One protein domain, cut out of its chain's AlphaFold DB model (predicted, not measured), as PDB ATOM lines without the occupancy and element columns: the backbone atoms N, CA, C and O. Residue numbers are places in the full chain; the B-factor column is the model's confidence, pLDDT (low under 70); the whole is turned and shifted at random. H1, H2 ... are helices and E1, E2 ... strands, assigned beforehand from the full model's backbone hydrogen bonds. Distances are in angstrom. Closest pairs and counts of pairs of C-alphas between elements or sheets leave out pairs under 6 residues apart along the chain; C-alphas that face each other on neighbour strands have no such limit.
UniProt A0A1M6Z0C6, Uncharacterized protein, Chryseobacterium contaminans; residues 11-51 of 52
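Overview. This is residues 11 to 51 of the 52 residues of an uncharacterized protein of Chryseobacterium contaminans (UniProt A0A1M6Z0C6). A small antiparallel sheet of three strands, with E1 in the middle between E2 and E3, has a very short helix, H1, over one face. A long loop, residues 28 to 38, leads from E2 round to H1. The printed part has 41 residues, with E1, E2, H1 and E3 in that order along the chain and the sheet in the order E2, E1, E3. It is mostly strand, though under half of the residues are in named elements. The whole is compact, with a radius of gyration of the C-alphas of 9.1 A, and elongated, with spans of 27 by 16 by 14 A.

Along the chain. E1, residues 11 to 15, begins at C-alpha 11 (-19.712, 24.522, 14.321) and is 13.4 A long. E2, residues 23 to 27, is 11.8 A long. H1, residues 39 to 42, is 4.9 A long. E3, residues 45 to 50, is 16.5 A long and ends at C-alpha 50 (-21.356, 20.130, 9.832).

Arrangement. E1 and E2 form a hairpin, antiparallel at 150 degrees, with N 14 and O 23 within hydrogen-bond range at 2.8 A. E1 and E3 are antiparallel at 174 degrees, with N 13 and O 47 at 2.9 A. The sheet is twisted, its C-alphas up to 4.2 A off the best plane. H1 is on the sheet at a height over the sheet of 8.1 A, only just over E1, where 3 of its 4 C-alphas fall. The closest C-alphas of E1 and H1, those of Ile 14 and Leu 40, are 6.8 A apart. H1 is too short for an O i to N i+4 pair; its one O i to N i+3 pair is within range. E2, H1 and E3 make a split strand-helix-strand unit, two strands running the same way with E1 between them, and its crossover is right-handed.

Size, cuts and confidence. The C-alphas farthest apart, those of Ala 20 and Leu 51, are 27.3 A apart. The link from E2 to H1 is long, and that from H1 to E3 is tight. The printed part has no cut, and no printed residue is under 70 in pLDDT.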
ATOM      1  N   LEU A  11     -20.391  24.165  13.083       97.06
ATOM      2  CA  LEU A  11     -19.712  24.522  14.321       97.06
ATOM      3  C   LEU A  11     -18.279  24.002  14.258       97.06
ATOM      4  O   LEU A  11     -18.031  22.883  13.799       97.06
ATOM      5  N   ILE A  12     -17.342  24.804  14.743       95.75
ATOM      6  CA  ILE A  12     -15.933  24.443  14.824       95.75
ATOM      7  C   ILE A  12     -15.400  24.735  16.220       95.75
ATOM      8  O   ILE A  12     -15.687  25.778  16.801       95.75
ATOM      9  N   PHE A  13     -14.623  23.799  16.750       96.94
ATOM     10  CA  PHE A  13     -13.887  23.950  17.997       96.94
ATOM     11  C   PHE A  13     -12.396  23.771  17.714       96.94
ATOM     12  O   PHE A  13     -11.997  22.832  17.020       96.94
ATOM     13  N   ILE A  14     -11.594  24.695  18.231       95.94
ATOM     14  CA  ILE A  14     -10.155  24.805  18.020       95.94
ATOM     15  C   ILE A  14      -9.504  24.801  19.399       95.94
ATOM     16  O   ILE A  14      -9.626  25.775  20.143       95.94
ATOM     17  N   LYS A  15      -8.808  23.719  19.736       97.19
ATOM     18  CA  LYS A  15      -8.093  23.616  21.010       97.19
ATOM     19  C   LYS A  15      -6.763  24.342  20.943       97.19
ATOM     20  O   LYS A  15      -6.012  24.122  19.991       97.19
ATOM     21  N   ASP A  16      -6.484  25.172  21.944       94.44
ATOM     22  CA  ASP A  16      -5.273  26.004  22.014       94.44
ATOM     23  C   ASP A  16      -5.054  26.871  20.746       94.44
ATOM     24  O   ASP A  16      -3.940  27.086  20.269       94.44
ATOM     25  N   GLY A  17      -6.150  27.358  20.146       85.88
ATOM     26  CA  GLY A  17      -6.131  28.137  18.898       85.88
ATOM     27  C   GLY A  17      -5.714  29.601  19.070       85.88
ATOM     28  O   GLY A  17      -5.360  30.262  18.091       85.88
ATOM     29  N   TRP A  18      -5.744  30.104  20.309       85.62
ATOM     30  CA  TRP A  18      -5.344  31.460  20.690       85.62
ATOM     31  C   TRP A  18      -4.442  31.428  21.937       85.62
ATOM     32  O   TRP A  18      -4.780  31.926  23.011       85.62
ATOM     33  N   GLY A  19      -3.278  30.786  21.806       83.75
ATOM     34  CA  GLY A  19      -2.417  30.462  22.949       83.75
ATOM     35  C   GLY A  19      -2.970  29.254  23.703       83.75
ATOM     36  O   GLY A  19      -3.464  28.336  23.072       83.75
ATOM     37  N   ALA A  20      -2.946  29.263  25.038       88.31
ATOM     38  CA  ALA A  20      -3.542  28.199  25.866       88.31
ATOM     39  C   ALA A  20      -5.077  28.321  26.012       88.31
ATOM     40  O   ALA A  20      -5.644  27.935  27.033       88.31
ATOM     41  N   THR A  21      -5.731  28.974  25.049       93.94
ATOM     42  CA  THR A  21      -7.169  29.252  25.078       93.94
ATOM     43  C   THR A  21      -7.842  28.533  23.926       93.94
ATOM     44  O   THR A  21      -7.458  28.692  22.762       93.94
ATOM     45  N   ASP A  22      -8.882  27.782  24.267       96.12
ATOM     46  CA  ASP A  22      -9.764  27.146  23.303       96.12
ATOM     47  C   ASP A  22     -10.689  28.168  22.634       96.12
ATOM     48  O   ASP A  22     -11.095  29.162  23.238       96.12
ATOM     49  N   HIS A  23     -11.074  27.901  21.388       95.69
ATOM     50  CA  HIS A  23     -11.997  28.742  20.630       95.69
ATOM     51  C   HIS A  23     -13.122  27.904  20.030       95.69
ATOM     52  O   HIS A  23     -12.863  26.907  19.357       95.69
ATOM     53  N   ILE A  24     -14.373  28.320  20.235       97.12
ATOM     54  CA  ILE A  24     -15.543  27.737  19.572       97.12
ATOM     55  C   ILE A  24     -16.225  28.796  18.716       97.12
ATOM     56  O   ILE A  24     -16.412  29.932  19.153       97.12
ATOM     57  N   ASP A  25     -16.588  28.435  17.489       96.56
ATOM     58  CA  ASP A  25     -17.160  29.384  16.540       96.56
ATOM     59  C   ASP A  25     -18.081  28.729  15.509       96.56
ATOM     60  O   ASP A  25     -18.172  27.505  15.385       96.56
ATOM     61  N   LEU A  26     -18.742  29.582  14.730       97.06
ATOM     62  CA  LEU A  26     -19.413  29.214  13.495       97.06
ATOM     63  C   LEU A  26     -18.462  29.403  12.316       97.06
ATOM     64  O   LEU A  26     -17.841  30.453  12.163       97.06
ATOM     65  N   TRP A  27     -18.410  28.390  11.463       95.88
ATOM     66  CA  TRP A  27     -17.650  28.361  10.225       95.88
ATOM     67  C   TRP A  27     -18.598  28.352   9.025       95.88
ATOM     68  O   TRP A  27     -19.536  27.551   8.974       95.88
ATOM     69  N   ASP A  28     -18.352  29.217   8.042       93.38
ATOM     70  CA  ASP A  28     -19.204  29.352   6.850       93.38
ATOM     71  C   ASP A  28     -18.606  28.757   5.558       93.38
ATOM     72  O   ASP A  28     -19.233  28.840   4.498       93.38
ATOM     73  N   GLY A  29     -17.422  28.142   5.639       90.94
ATOM     74  CA  GLY A  29     -16.647  27.668   4.486       90.94
ATOM     75  C   GLY A  29     -15.466  28.570   4.113       90.94
ATOM     76  O   GLY A  29     -14.592  28.137   3.360       90.94
ATOM     77  N   ILE A  30     -15.427  29.801   4.631       91.75
ATOM     78  CA  ILE A  30     -14.438  30.832   4.289       91.75
ATOM     79  C   ILE A  30     -13.910  31.535   5.549       91.75
ATOM     80  O   ILE A  30     -12.712  31.798   5.652       91.75
ATOM     81  N   SER A  31     -14.791  31.844   6.499       93.81
ATOM     82  CA  SER A  31     -14.531  32.671   7.670       93.81
ATOM     83  C   SER A  31     -15.136  32.094   8.955       93.81
ATOM     84  O   SER A  31     -16.061  31.276   8.932       93.81
ATOM     85  N   LEU A  32     -14.568  32.519  10.085       94.62
ATOM     86  CA  LEU A  32     -15.132  32.326  11.418       94.62
ATOM     87  C   LEU A  32     -15.980  33.553  11.772       94.62
ATOM     88  O   LEU A  32     -15.632  34.669  11.384       94.62
ATOM     89  N   ARG A  33     -17.075  33.373  12.516       96.75
ATOM     90  CA  ARG A  33     -17.964  34.492  12.863       96.75
ATOM     91  C   ARG A  33     -17.339  35.467  13.864       96.75
ATOM     92  O   ARG A  33     -17.593  36.665  13.748       96.75
ATOM     93  N   ALA A  34     -16.595  34.980  14.856       94.12
ATOM     94  CA  ALA A  34     -16.022  35.804  15.925       94.12
ATOM     95  C   ALA A  34     -14.487  35.729  16.016       94.12
ATOM     96  O   ALA A  34     -13.861  36.620  16.587       94.12
ATOM     97  N   GLY A  35     -13.881  34.677  15.470       92.06
ATOM     98  CA  GLY A  35     -12.442  34.450  15.464       92.06
ATOM     99  C   GLY A  35     -11.762  34.828  14.153       92.06
ATOM    100  O   GLY A  35     -12.384  35.214  13.164       92.06
ATOM    101  N   SER A  36     -10.442  34.663  14.135       92.31
ATOM    102  CA  SER A  36      -9.629  34.824  12.934       92.31
ATOM    103  C   SER A  36      -9.276  33.461  12.340       92.31
ATOM    104  O   SER A  36      -8.955  32.513  13.052       92.31
ATOM    105  N   VAL A  37      -9.295  33.357  11.009       92.62
ATOM    106  CA  VAL A  37      -9.058  32.095  10.280       92.62
ATOM    107  C   VAL A  37      -7.671  31.503  10.573       92.62
ATOM    108  O   VAL A  37      -7.486  30.290  10.481       92.62
ATOM    109  N   ASN A  38      -6.697  32.318  10.998       91.88
ATOM    110  CA  ASN A  38      -5.377  31.822  11.399       91.88
ATOM    111  C   ASN A  38      -5.426  30.871  12.610       91.88
ATOM    112  O   ASN A  38      -4.523  30.048  12.744       91.88
ATOM    113  N   TYR A  39      -6.477  30.900  13.437       92.50
ATOM    114  CA  TYR A  39      -6.642  29.963  14.556       92.50
ATOM    115  C   TYR A  39      -6.691  28.505  14.078       92.50
ATOM    116  O   TYR A  39      -6.188  27.618  14.760       92.50
ATOM    117  N   LEU A  40      -7.172  28.251  12.851       91.50
ATOM    118  CA  LEU A  40      -7.165  26.917  12.233       91.50
ATOM    119  C   LEU A  40      -5.755  26.354  12.001       91.50
ATOM    120  O   LEU A  40      -5.593  25.149  11.837       91.50
ATOM    121  N   SER A  41      -4.745  27.222  11.938       91.62
ATOM    122  CA  SER A  41      -3.338  26.822  11.813       91.62
ATOM    123  C   SER A  41      -2.593  26.773  13.146       91.62
ATOM    124  O   SER A  41      -1.481  26.257  13.190       91.62
ATOM    125  N   LEU A  42      -3.193  27.316  14.209       91.56
ATOM    126  CA  LEU A  42      -2.613  27.363  15.551       91.56
ATOM    127  C   LEU A  42      -3.145  26.244  16.447       91.56
ATOM    128  O   LEU A  42      -2.427  25.793  17.332       91.56
ATOM    129  N   GLY A  43      -4.380  25.795  16.205       92.56
ATOM    130  CA  GLY A  43      -5.015  24.773  17.021       92.56
ATOM    131  C   GLY A  43      -4.266  23.445  17.005       92.56
ATOM    132  O   GLY A  43      -3.900  22.932  15.946       92.56
ATOM    133  N   VAL A  44      -4.097  22.864  18.190       95.25
ATOM    134  CA  VAL A  44      -3.490  21.537  18.372       95.25
ATOM    135  C   VAL A  44      -4.423  20.453  17.836       95.25
ATOM    136  O   VAL A  44      -3.992  19.513  17.167       95.25
ATOM    137  N   GLU A  45      -5.722  20.611  18.089       94.94
ATOM    138  CA  GLU A  45      -6.781  19.729  17.612       94.94
ATOM    139  C   GLU A  45      -7.976  20.566  17.142       94.94
ATOM    140  O   GLU A  45      -8.282  21.619  17.708       94.94
ATOM    141  N   ILE A  46      -8.650  20.094  16.089       94.38
ATOM    142  CA  ILE A  46      -9.829  20.753  15.523       94.38
ATOM    143  C   ILE A  46     -10.948  19.731  15.374       94.38
ATOM    144  O   ILE A  46     -10.778  18.705  14.709       94.38
ATOM    145  N   TRP A  47     -12.104  20.063  15.939       96.06
ATOM    146  CA  TRP A  47     -13.342  19.311  15.806       96.06
ATOM    147  C   TRP A  47     -14.336  20.140  15.014       96.06
ATOM    148  O   TRP A  47     -14.439  21.354  15.186       96.06
ATOM    149  N   PHE A  48     -15.061  19.471  14.127       94.94
ATOM    150  CA  PHE A  48     -15.982  20.121  13.217       94.94
ATOM    151  C   PHE A  48     -17.293  19.346  13.163       94.94
ATOM    152  O   PHE A  48     -17.295  18.143  12.896       94.94
ATOM    153  N   TRP A  49     -18.399  20.052  13.387       95.50
ATOM    154  CA  TRP A  49     -19.753  19.523  13.269       95.50
ATOM    155  C   TRP A  49     -20.446  20.227  12.100       95.50
ATOM    156  O   TRP A  49     -20.770  21.414  12.218       95.50
ATOM    157  N   PRO A  50     -20.663  19.537  10.966       93.06
ATOM    158  CA  PRO A  50     -21.356  20.130   9.832       93.06
ATOM    159  C   PRO A  50     -22.803  20.469  10.206       93.06
ATOM    160  O   PRO A  50     -23.481  19.690  10.875       93.06
ATOM    161  N   LEU A  51     -23.272  21.625   9.744       90.38
ATOM    162  CA  LEU A  51     -24.692  21.962   9.723       90.38
ATOM    163  C   LEU A  51     -25.297  21.409   8.426       90.38
ATOM    164  O   LEU A  51     -24.679  21.520   7.364       90.38
TER     165      LEU A  51